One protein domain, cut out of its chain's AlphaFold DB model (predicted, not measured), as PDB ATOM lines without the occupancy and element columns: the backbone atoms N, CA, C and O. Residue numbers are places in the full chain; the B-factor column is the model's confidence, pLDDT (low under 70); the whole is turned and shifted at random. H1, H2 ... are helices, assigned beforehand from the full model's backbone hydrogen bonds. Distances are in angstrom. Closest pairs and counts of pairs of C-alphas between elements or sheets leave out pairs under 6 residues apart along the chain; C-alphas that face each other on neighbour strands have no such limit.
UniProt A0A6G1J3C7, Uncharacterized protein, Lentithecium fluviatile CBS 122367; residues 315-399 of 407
ATOM      1  N   PRO A 315     152.939 179.505 198.166       85.25
ATOM      2  CA  PRO A 315     152.987 179.109 196.755       85.25
ATOM      3  C   PRO A 315     152.561 177.660 196.484       85.25
ATOM      4  O   PRO A 315     152.048 177.372 195.406       85.25
ATOM      5  N   LEU A 316     152.747 176.752 197.447       86.31
ATOM      6  CA  LEU A 316     152.357 175.341 197.329       86.31
ATOM      7  C   LEU A 316     150.894 175.086 197.688       86.31
ATOM      8  O   LEU A 316     150.371 174.018 197.374       86.31
ATOM      9  N   VAL A 317     150.231 176.056 198.312       86.69
ATOM     10  CA  VAL A 317     148.804 175.983 198.609       86.69
ATOM     11  C   VAL A 317     148.024 176.242 197.327       86.69
ATOM     12  O   VAL A 317     148.139 177.311 196.722       86.69
ATOM     13  N   ASN A 318     147.209 175.272 196.912       87.38
ATOM     14  CA  ASN A 318     146.262 175.513 195.836       87.38
ATOM     15  C   ASN A 318     145.103 176.360 196.383       87.38
ATOM     16  O   ASN A 318     144.302 175.909 197.194       87.38
ATOM     17  N   VAL A 319     144.999 177.607 195.924       87.38
ATOM     18  CA  VAL A 319     143.915 178.516 196.332       87.38
ATOM     19  C   VAL A 319     142.542 177.952 195.948       87.38
ATOM     20  O   VAL A 319     141.565 178.177 196.653       87.38
ATOM     21  N   MET A 320     142.465 177.161 194.875       88.25
ATOM     22  CA  MET A 320     141.215 176.545 194.418       88.25
ATOM     23  C   MET A 320     140.739 175.404 195.319       88.25
ATOM     24  O   MET A 320     139.589 174.992 195.210       88.25
ATOM     25  N   THR A 321     141.599 174.889 196.202       84.88
ATOM     26  CA  THR A 321     141.225 173.857 197.176       84.88
ATOM     27  C   THR A 321     140.917 174.431 198.557       84.88
ATOM     28  O   THR A 321     140.680 173.669 199.494       84.88
ATOM     29  N   GLN A 322     140.914 175.762 198.708       85.38
ATOM     30  CA  GLN A 322     140.531 176.421 199.953       85.38
ATOM     31  C   GLN A 322     139.028 176.285 200.186       85.38
ATOM     32  O   GLN A 322     138.213 176.749 199.389       85.38
ATOM     33  N   THR A 323     138.669 175.670 201.309       82.00
ATOM     34  CA  THR A 323     137.285 175.592 201.792       82.00
ATOM     35  C   THR A 323     137.199 176.189 203.199       82.00
ATOM     36  O   THR A 323     138.231 176.333 203.860       82.00
ATOM     37  N   PRO A 324     136.004 176.553 203.699       79.06
ATOM     38  CA  PRO A 324     135.845 177.010 205.083       79.06
ATOM     39  C   PRO A 324     136.398 176.023 206.127       79.06
ATOM     40  O   PRO A 324     136.876 176.439 207.180       79.06
ATOM     41  N   GLU A 325     136.372 174.724 205.825       72.94
ATOM     42  CA  GLU A 325     136.907 173.640 206.659       72.94
ATOM     43  C   GLU A 325     138.431 173.483 206.520       72.94
ATOM     44  O   GLU A 325     139.100 173.000 207.436       72.94
ATOM     45  N   HIS A 326     138.990 173.916 205.385       75.19
ATOM     46  CA  HIS A 326     140.409 173.853 205.045       75.19
ATOM     47  C   HIS A 326     140.908 175.231 204.578       75.19
ATOM     48  O   HIS A 326     141.151 175.433 203.383       75.19
ATOM     49  N   PRO A 327     141.106 176.198 205.498       77.06
ATOM     50  CA  PRO A 327     141.470 177.572 205.138       77.06
ATOM     51  C   PRO A 327     142.829 177.672 204.427       77.06
ATOM     52  O   PRO A 327     143.061 178.587 203.642       77.06
ATOM     53  N   ASN A 328     143.714 176.699 204.654       74.56
ATOM     54  CA  ASN A 328     145.006 176.597 203.972       74.56
ATOM     55  C   ASN A 328     144.948 175.742 202.699       74.56
ATOM     56  O   ASN A 328     145.992 175.381 202.172       74.56
ATOM     57  N   GLY A 329     143.753 175.394 202.223       80.31
ATOM     58  CA  GLY A 329     143.563 174.471 201.113       80.31
ATOM     59  C   GLY A 329     143.851 173.020 201.485       80.31
ATOM     60  O   GLY A 329     144.415 172.713 202.541       80.31
ATOM     61  N   SER A 330     143.446 172.114 200.603       83.00
ATOM     62  CA  SER A 330     143.916 170.731 200.609       83.00
ATOM     63  C   SER A 330     145.134 170.572 199.698       83.00
ATOM     64  O   SER A 330     145.325 171.331 198.741       83.00
ATOM     65  N   TYR A 331     145.973 169.581 200.009       84.19
ATOM     66  CA  TYR A 331     147.135 169.264 199.187       84.19
ATOM     67  C   TYR A 331     146.698 168.782 197.799       84.19
ATOM     68  O   TYR A 331     145.974 167.794 197.677       84.19
ATOM     69  N   ASP A 332     147.192 169.456 196.764       90.12
ATOM     70  CA  ASP A 332     146.979 169.093 195.368       90.12
ATOM     71  C   ASP A 332     148.324 168.694 194.726       90.12
ATOM     72  O   ASP A 332     149.189 169.556 194.513       90.12
ATOM     73  N   PRO A 333     148.521 167.405 194.389       90.75
ATOM     74  CA  PRO A 333     149.775 166.924 193.821       90.75
ATOM     75  C   PRO A 333     150.044 167.464 192.412       90.75
ATOM     76  O   PRO A 333     151.207 167.556 192.016       90.75
ATOM     77  N   GLN A 334     149.019 167.819 191.633       94.12
ATOM     78  CA  GLN A 334     149.221 168.409 190.309       94.12
ATOM     79  C   GLN A 334     149.676 169.858 190.440       94.12
ATOM     80  O   GLN A 334     150.633 170.263 189.773       94.12
ATOM     81  N   TRP A 335     149.048 170.618 191.340       94.00
ATOM     82  CA  TRP A 335     149.463 171.983 191.655       94.00
ATOM     83  C   TRP A 335     150.899 172.024 192.179       94.00
ATOM     84  O   TRP A 335     151.734 172.732 191.616       94.00
ATOM     85  N   ALA A 336     151.218 171.218 193.196       93.19
ATOM     86  CA  ALA A 336     152.558 171.155 193.775       93.19
ATOM     87  C   ALA A 336     153.621 170.814 192.715       93.19
ATOM     88  O   ALA A 336     154.639 171.505 192.618       93.19
ATOM     89  N   ARG A 337     153.343 169.843 191.831       95.81
ATOM     90  CA  ARG A 337     154.230 169.511 190.705       95.81
ATOM     91  C   ARG A 337     154.459 170.705 189.775       95.81
ATOM     92  O   ARG A 337     155.594 170.960 189.375       95.81
ATOM     93  N   GLN A 338     153.410 171.457 189.436       96.75
ATOM     94  CA  GLN A 338     153.535 172.658 188.600       96.75
ATOM     95  C   GLN A 338     154.385 173.744 189.270       96.75
ATOM     96  O   GLN A 338     155.176 174.397 188.589       96.75
ATOM     97  N   GLN A 339     154.261 173.927 190.586       95.56
ATOM     98  CA  GLN A 339     155.087 174.887 191.324       95.56
ATOM     99  C   GLN A 339     156.562 174.478 191.334       95.56
ATOM    100  O   GLN A 339     157.424 175.324 191.098       95.56
ATOM    101  N   CYS A 340     156.857 173.186 191.497       96.62
ATOM    102  CA  CYS A 340     158.215 172.663 191.350       96.62
ATOM    103  C   CYS A 340     158.777 172.940 189.950       96.62
ATOM    104  O   CYS A 340     159.877 173.470 189.833       96.62
ATOM    105  N   ILE A 341     158.012 172.670 188.885       97.81
ATOM    106  CA  ILE A 341     158.442 172.959 187.503       97.81
ATOM    107  C   ILE A 341     158.753 174.452 187.325       97.81
ATOM    108  O   ILE A 341     159.788 174.801 186.753       97.81
ATOM    109  N   ARG A 342     157.897 175.347 187.836       97.56
ATOM    110  CA  ARG A 342     158.122 176.802 187.772       97.56
ATOM    111  C   ARG A 342     159.392 177.216 188.514       97.56
ATOM    112  O   ARG A 342     160.163 178.008 187.977       97.56
ATOM    113  N   ALA A 343     159.627 176.668 189.705       96.62
ATOM    114  CA  ALA A 343     160.820 176.948 190.498       96.62
ATOM    115  C   ALA A 343     162.103 176.462 189.801       96.62
ATOM    116  O   ALA A 343     163.061 177.225 189.697       96.62
ATOM    117  N   LEU A 344     162.106 175.243 189.250       97.44
ATOM    118  CA  LEU A 344     163.246 174.703 188.495       97.44
ATOM    119  C   LEU A 344     163.512 175.492 187.208       97.44
ATOM    120  O   LEU A 344     164.657 175.814 186.899       97.44
ATOM    121  N   THR A 345     162.458 175.892 186.492       97.44
ATOM    122  CA  THR A 345     162.583 176.769 185.315       97.44
ATOM    123  C   THR A 345     163.201 178.118 185.693       97.44
ATOM    124  O   THR A 345     164.087 178.611 184.996       97.44
ATOM    125  N   ALA A 346     162.774 178.706 186.816       96.38
ATOM    126  CA  ALA A 346     163.341 179.953 187.321       96.38
ATOM    127  C   ALA A 346     164.817 179.796 187.726       96.38
ATOM    128  O   ALA A 346     165.623 180.661 187.398       96.38
ATOM    129  N   MET A 347     165.191 178.683 188.366       96.31
ATOM    130  CA  MET A 347     166.587 178.371 188.687       96.31
ATOM    131  C   MET A 347     167.450 178.295 187.419       96.31
ATOM    132  O   MET A 347     168.497 178.937 187.365       96.31
ATOM    133  N   GLY A 348     166.983 177.611 186.368       95.81
ATOM    134  CA  GLY A 348     167.666 177.577 185.067       95.81
ATOM    135  C   GLY A 348     167.846 178.967 184.440       95.81
ATOM    136  O   GLY A 348     168.927 179.303 183.958       95.81
ATOM    137  N   ALA A 349     166.823 179.824 184.507       94.62
ATOM    138  CA  ALA A 349     166.921 181.208 184.032       94.62
ATOM    139  C   ALA A 349     167.921 182.051 184.850       94.62
ATOM    140  O   ALA A 349     168.645 182.882 184.289       94.62
ATOM    141  N   SER A 350     168.004 181.825 186.165       94.12
ATOM    142  CA  SER A 350     169.004 182.457 187.031       94.12
ATOM    143  C   SER A 350     170.427 182.021 186.674       94.12
ATOM    144  O   SER A 350     171.301 182.881 186.587       94.12
ATOM    145  N   ILE A 351     170.654 180.731 186.385       94.50
ATOM    146  CA  ILE A 351     171.948 180.217 185.891       94.50
ATOM    147  C   ILE A 351     172.335 180.929 184.592       94.50
ATOM    148  O   ILE A 351     173.422 181.500 184.501       94.50
ATOM    149  N   ALA A 352     171.428 180.977 183.612       93.75
ATOM    150  CA  ALA A 352     171.675 181.659 182.340       93.75
ATOM    151  C   ALA A 352     172.023 183.147 182.537       93.75
ATOM    152  O   ALA A 352     172.945 183.672 181.911       93.75
ATOM    153  N   THR A 353     171.331 183.825 183.456       91.56
ATOM    154  CA  THR A 353     171.595 185.235 183.783       91.56
ATOM    155  C   THR A 353     172.975 185.428 184.417       91.56
ATOM    156  O   THR A 353     173.664 186.402 184.103       91.56
ATOM    157  N   VAL A 354     173.390 184.514 185.299       92.06
ATOM    158  CA  VAL A 354     174.724 184.515 185.916       92.06
ATOM    159  C   VAL A 354     175.814 184.386 184.851       92.06
ATOM    160  O   VAL A 354     176.748 185.190 184.844       92.06
ATOM    161  N   LEU A 355     175.648 183.456 183.908       91.62
ATOM    162  CA  LEU A 355     176.595 183.236 182.811       91.62
ATOM    163  C   LEU A 355     176.729 184.468 181.903       91.62
ATOM    164  O   LEU A 355     177.839 184.848 181.542       91.62
ATOM    165  N   GLN A 356     175.620 185.147 181.594       90.19
ATOM    166  CA  GLN A 356     175.632 186.344 180.742       90.19
ATOM    167  C   GLN A 356     176.275 187.569 181.408       90.19
ATOM    168  O   GLN A 356     176.888 188.395 180.733       90.19
ATOM    169  N   ARG A 357     176.107 187.741 182.728       84.06
ATOM    170  CA  ARG A 357     176.539 188.963 183.437       84.06
ATOM    171  C   ARG A 357     177.968 188.903 183.969       84.06
ATOM    172  O   ARG A 357     178.524 189.950 184.304       84.06
ATOM    173  N   GLY A 358     178.571 187.718 184.046       76.19
ATOM    174  CA  GLY A 358     179.989 187.494 184.345       76.19
ATOM    175  C   GLY A 358     180.440 187.817 185.778       76.19
ATOM    176  O   GLY A 358     181.044 186.967 186.417       76.19
ATOM    177  N   ARG A 359     180.192 189.028 186.302       73.38
ATOM    178  CA  ARG A 359     180.721 189.496 187.605       73.38
ATOM    179  C   ARG A 359     179.684 189.716 188.708       73.38
ATOM    180  O   ARG A 359     180.067 189.766 189.867       73.38
ATOM    181  N   ASP A 360     178.396 189.810 188.385       79.25
ATOM    182  CA  ASP A 360     177.341 190.085 189.383       79.25
ATOM    183  C   ASP A 360     176.750 188.817 190.031       79.25
ATOM    184  O   ASP A 360     175.702 188.866 190.679       79.25
ATOM    185  N   TRP A 361     177.404 187.667 189.859       78.12
ATOM    186  CA  TRP A 361     176.889 186.370 190.302       78.12
ATOM    187  C   TRP A 361     176.808 186.240 191.825       78.12
ATOM    188  O   TRP A 361     175.886 185.605 192.322       78.12
ATOM    189  N   GLU A 362     177.690 186.917 192.570       78.94
ATOM    190  CA  GLU A 362     177.710 186.900 194.043       78.94
ATOM    191  C   GLU A 362     176.402 187.406 194.675       78.94
ATOM    192  O   GLU A 362     176.123 187.148 195.844       78.94
ATOM    193  N   ARG A 363     175.587 188.145 193.911       85.44
ATOM    194  CA  ARG A 363     174.312 188.710 194.371       85.44
ATOM    195  C   ARG A 363     173.097 187.884 193.966       85.44
ATOM    196  O   ARG A 363     172.000 188.166 194.445       85.44
ATOM    197  N   ILE A 364     173.259 186.922 193.059       86.12
ATOM    198  CA  ILE A 364     172.148 186.147 192.510       86.12
ATOM    199  C   ILE A 364     172.086 184.814 193.245       86.12
ATOM    200  O   ILE A 364     172.999 183.999 193.165       86.12
ATOM    201  N   VAL A 365     170.980 184.577 193.949       86.12
ATOM    202  CA  VAL A 365     170.695 183.267 194.537       86.12
ATOM    203  C   VAL A 365     170.258 182.329 193.414       86.12
ATOM    204  O   VAL A 365     169.221 182.538 192.786       86.12
ATOM    205  N   VAL A 366     171.074 181.310 193.149       88.81
ATOM    206  CA  VAL A 366     170.838 180.293 192.113       88.81
ATOM    207  C   VAL A 366     170.389 178.992 192.774       88.81
ATOM    208  O   VAL A 366     171.035 177.959 192.646       88.81
ATOM    209  N   ASP A 367     169.315 179.061 193.555       94.75
ATOM    210  CA  ASP A 367     168.733 177.885 194.196       94.75
ATOM    211  C   ASP A 367     167.216 178.038 194.334       94.75
ATOM    212  O   ASP A 367     166.674 179.149 194.274       94.75
ATOM    213  N   VAL A 368     166.523 176.917 194.509       95.38
ATOM    214  CA  VAL A 368     165.090 176.891 194.799       95.38
ATOM    215  C   VAL A 368     164.842 177.039 196.307       95.38
ATOM    216  O   VAL A 368     165.639 176.563 197.116       95.38
ATOM    217  N   PRO A 369     163.724 177.659 196.729       94.06
ATOM    218  CA  PRO A 369     163.380 177.774 198.146       94.06
ATOM    219  C   PRO A 369     163.278 176.411 198.849       94.06
ATOM    220  O   PRO A 369     162.752 175.463 198.271       94.06
ATOM    221  N   ILE A 370     163.685 176.338 200.124       93.06
ATOM    222  CA  ILE A 370     163.668 175.105 200.944       93.06
ATOM    223  C   ILE A 370     162.330 174.338 200.866       93.06
ATOM    224  O   ILE A 370     162.371 173.132 200.638       93.06
ATOM    225  N   PRO A 371     161.144 174.981 200.945       92.25
ATOM    226  CA  PRO A 371     159.880 174.248 200.844       92.25
ATOM    227  C   PRO A 371     159.694 173.517 199.505       92.25
ATOM    228  O   PRO A 371     159.089 172.453 199.468       92.25
ATOM    229  N   ILE A 372     160.234 174.046 198.399       94.50
ATOM    230  CA  ILE A 372     160.232 173.338 197.111       94.50
ATOM    231  C   ILE A 372     161.159 172.121 197.168       94.50
ATOM    232  O   ILE A 372     160.804 171.077 196.632       94.50
ATOM    233  N   GLN A 373     162.313 172.226 197.833       94.88
ATOM    234  CA  GLN A 373     163.249 171.105 197.982       94.88
ATOM    235  C   GLN A 373     162.600 169.925 198.714       94.88
ATOM    236  O   GLN A 373     162.752 168.782 198.290       94.88
ATOM    237  N   GLU A 374     161.815 170.201 199.758       92.94
ATOM    238  CA  GLU A 374     161.053 169.179 200.483       92.94
ATOM    239  C   GLU A 374     160.001 168.507 199.589       92.94
ATOM    240  O   GLU A 374     159.875 167.284 199.584       92.94
ATOM    241  N   VAL A 375     159.279 169.291 198.782       92.88
ATOM    242  CA  VAL A 375     158.265 168.776 197.848       92.88
ATOM    243  C   VAL A 375     158.886 167.950 196.726       92.88
ATOM    244  O   VAL A 375     158.298 166.955 196.306       92.88
ATOM    245  N   LEU A 376     160.065 168.335 196.229       95.38
ATOM    246  CA  LEU A 376     160.763 167.635 195.147       95.38
ATOM    247  C   LEU A 376     161.076 166.174 195.491       95.38
ATOM    248  O   LEU A 376     161.127 165.348 194.583       95.38
ATOM    249  N   LEU A 377     161.201 165.824 196.777       94.69
ATOM    250  CA  LEU A 377     161.372 164.435 197.222       94.69
ATOM    251  C   LEU A 377     160.201 163.527 196.806       94.69
ATOM    252  O   LEU A 377     160.393 162.325 196.642       94.69
ATOM    253  N   ASN A 378     159.014 164.099 196.580       94.12
ATOM    254  CA  ASN A 378     157.828 163.374 196.121       94.12
ATOM    255  C   ASN A 378     157.782 163.189 194.590       94.12
ATOM    256  O   ASN A 378     156.919 162.465 194.094       94.12
ATOM    257  N   TYR A 379     158.678 163.834 193.831       96.56
ATOM    258  CA  TYR A 379     158.692 163.838 192.362       96.56
ATOM    259  C   TYR A 379     160.082 163.439 191.834       96.56
ATOM    260  O   TYR A 379     160.913 164.310 191.556       96.56
ATOM    261  N   PRO A 380     160.373 162.131 191.696       96.81
ATOM    262  CA  PRO A 380     161.722 161.645 191.388       96.81
ATOM    263  C   PRO A 380     162.250 162.128 190.029       96.81
ATOM    264  O   PRO A 380     163.444 162.380 189.885       96.81
ATOM    265  N   ASP A 381     161.367 162.317 189.049       97.94
ATOM    266  CA  ASP A 381     161.685 162.898 187.743       97.94
ATOM    267  C   ASP A 381     162.198 164.342 187.869       97.94
ATOM    268  O   ASP A 381     163.218 164.708 187.280       97.94
ATOM    269  N   LEU A 382     161.527 165.156 188.687       98.00
ATOM    270  CA  LEU A 382     161.915 166.544 188.934       98.00
ATOM    271  C   LEU A 382     163.155 166.648 189.825       98.00
ATOM    272  O   LEU A 382     163.949 167.571 189.657       98.00
ATOM    273  N   LEU A 383     163.358 165.695 190.737       97.69
ATOM    274  CA  LEU A 383     164.551 165.635 191.578       97.69
ATOM    275  C   LEU A 383     165.826 165.407 190.747       97.69
ATOM    276  O   LEU A 383     166.850 166.036 191.008       97.69
ATOM    277  N   ILE A 384     165.766 164.562 189.710       98.12
ATOM    278  CA  ILE A 384     166.881 164.385 188.764       98.12
ATOM    279  C   ILE A 384     167.197 165.711 188.061       98.12
ATOM    280  O   ILE A 384     168.364 166.100 187.971       98.12
ATOM    281  N   TRP A 385     166.167 166.429 187.606       97.81
ATOM    282  CA  TRP A 385     166.341 167.732 186.962       97.81
ATOM    283  C   TRP A 385     166.955 168.765 187.916       97.81
ATOM    284  O   TRP A 385     167.900 169.459 187.543       97.81
ATOM    285  N   TYR A 386     166.491 168.817 189.164       98.00
ATOM    286  CA  TYR A 386     167.052 169.680 190.201       98.00
ATOM    287  C   TYR A 386     168.536 169.405 190.460       98.00
ATOM    288  O   TYR A 386     169.342 170.330 190.424       98.00
ATOM    289  N   ASN A 387     168.919 168.138 190.643       97.62
ATOM    290  CA  ASN A 387     170.316 167.759 190.872       97.62
ATOM    291  C   ASN A 387     171.222 168.173 189.704       97.62
ATOM    292  O   ASN A 387     172.348 168.617 189.924       97.62
ATOM    293  N   LYS A 388     170.727 168.069 188.463       97.62
ATOM    294  CA  LYS A 388     171.440 168.582 187.289       97.62
ATOM    295  C   LYS A 388     171.612 170.104 187.368       97.62
ATOM    296  O   LYS A 388     172.728 170.591 187.223       97.62
ATOM    297  N   LEU A 389     170.544 170.850 187.660       97.06
ATOM    298  CA  LEU A 389     170.614 172.311 187.791       97.06
ATOM    299  C   LEU A 389     171.547 172.760 188.924       97.06
ATOM    300  O   LEU A 389     172.214 173.778 188.784       97.06
ATOM    301  N   GLN A 390     171.639 172.009 190.024       97.50
ATOM    302  CA  GLN A 390     172.611 172.288 191.085       97.50
ATOM    303  C   GLN A 390     174.060 172.132 190.600       97.50
ATOM    304  O   GLN A 390     174.910 172.953 190.943       97.50
ATOM    305  N   GLN A 391     174.348 171.112 189.784       97.19
ATOM    306  CA  GLN A 391     175.668 170.939 189.167       97.19
ATOM    307  C   GLN A 391     175.974 172.082 188.192       97.19
ATOM    308  O   GLN A 391     177.050 172.673 188.266       97.19
ATOM    309  N   ASP A 392     175.009 172.444 187.344       96.06
ATOM    310  CA  ASP A 392     175.127 173.564 186.406       96.06
ATOM    311  C   ASP A 392     175.362 174.893 187.148       96.06
ATOM    312  O   ASP A 392     176.225 175.683 186.767       96.06
ATOM    313  N   ALA A 393     174.645 175.126 188.251       94.62
ATOM    314  CA  ALA A 393     174.817 176.302 189.097       94.62
ATOM    315  C   ALA A 393     176.210 176.348 189.739       94.62
ATOM    316  O   ALA A 393     176.850 177.398 189.726       94.62
ATOM    317  N   ALA A 394     176.710 175.221 190.258       94.12
ATOM    318  CA  ALA A 394     178.054 175.134 190.830       94.12
ATOM    319  C   ALA A 394     179.145 175.401 189.776       94.12
ATOM    320  O   ALA A 394     180.097 176.140 190.038       94.12
ATOM    321  N   LEU A 395     178.985 174.858 188.564       93.44
ATOM    322  CA  LEU A 395     179.876 175.130 187.434       93.44
ATOM    323  C   LEU A 395     179.853 176.614 187.053       93.44
ATOM    324  O   LEU A 395     180.917 177.227 186.975       93.44
ATOM    325  N   ALA A 396     178.669 177.209 186.901       91.56
ATOM    326  CA  ALA A 396     178.514 178.629 186.587       91.56
ATOM    327  C   ALA A 396     179.139 179.538 187.659       91.56
ATOM    328  O   ALA A 396     179.839 180.494 187.331       91.56
ATOM    329  N   GLN A 397     178.954 179.214 188.944       89.25
ATOM    330  CA  GLN A 397     179.565 179.944 190.062       89.25
ATOM    331  C   GLN A 397     181.095 179.845 190.066       89.25
ATOM    332  O   GLN A 397     181.776 180.804 190.417       89.25
ATOM    333  N   SER A 398     181.651 178.711 189.632       90.19
ATOM    334  CA  SER A 398     183.101 178.545 189.465       90.19
ATOM    335  C   SER A 398     183.676 179.260 188.229       90.19
ATOM    336  O   SER A 398     184.886 179.215 188.006       90.19
ATOM    337  N   GLY A 399     182.835 179.922 187.425       88.56
ATOM    338  CA  GLY A 399     183.213 180.566 186.163       88.56
ATOM    339  C   GLY A 399     183.249 179.623 184.955       88.56
ATOM    340  O   GLY A 399     183.712 180.021 183.888       88.56
TER     341      GLY A 399
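What this domain is: This is residues 315 to 399 of the 407 residues of an uncharacterized protein of Lentithecium fluviatile CBS 122367 (UniProt A0A6G1J3C7). Two helices, the long H1 and the shorter H4, lie side by side and run the same way; between them in the chain, residues 358 to 379 come back along H1, with the short H2 near its far end and H3 set steeply against residues 336 to 343 of H1. Ahead of H1, residues 315 to 332 hold no named element and make a loop that reaches past the beginning of H1, folds back on itself and adds to the length of the whole. The printed part has 85 residues, with four named helices in the order H1, H2, H3, H4 and no named strand; its class is all helix. It is loose, with a radius of gyration of the C-alphas of 15.4 A, and its C-alphas span 51 by 24 by 15 A.

Where its parts are: Start at C-alpha 315, at (152.987, 179.109, 196.755), and go through residues 315 to 332, whose C-alphas lie 11 to 29 A from the mean of all C-alphas. Find C-alpha 333 at (149.775, 166.924, 193.821); from there H1 runs through residues 333 to 357, 36.2 A from first to last C-alpha. After a tight link comes H2, residues 360 to 363, 6.0 A long. A short link leads to H3, residues 370 to 376, 9.9 A long. After another tight link look for H4, residues 380 to 397, 25.6 A long, which ends at C-alpha 397, at (179.565, 179.944, 190.062).

How they stand to each other: Begin with H1, the longest helix. It touches H4 at a shallow tilt of 16 degrees, the same way; look at the C-alphas of Ile 351 and Ala 393, their closest, 5.8 A apart. H1 touches H3 with residues 336 to 343 alone, at a steep tilt of 60 degrees, opposite ways, and the closest C-alphas, those of Cys 340 and Ile 372, are 6.1 A apart. H3 and H4 are close but not clearly touching, with the C-alphas of Leu 376 and Leu 383 closest at 5.6 A. H2 is close to but not clearly touching H1, the closest C-alphas being those of Val 354 and Trp 361 at 5.2 A. H2 and H3 are apart. In H1, H3 and H4 you will find every O i to N i+4 pair within hydrogen-bond range; H2 is too short for such a pair.

The domain as a whole: The two C-alphas farthest apart, those of Pro 324 and Gly 399, are 51.1 A apart. The printed part has no cut, and no link between its named helices is long. In the B-factor column the mean pLDDT of the printed part is 90.8, and no printed residue is under 70.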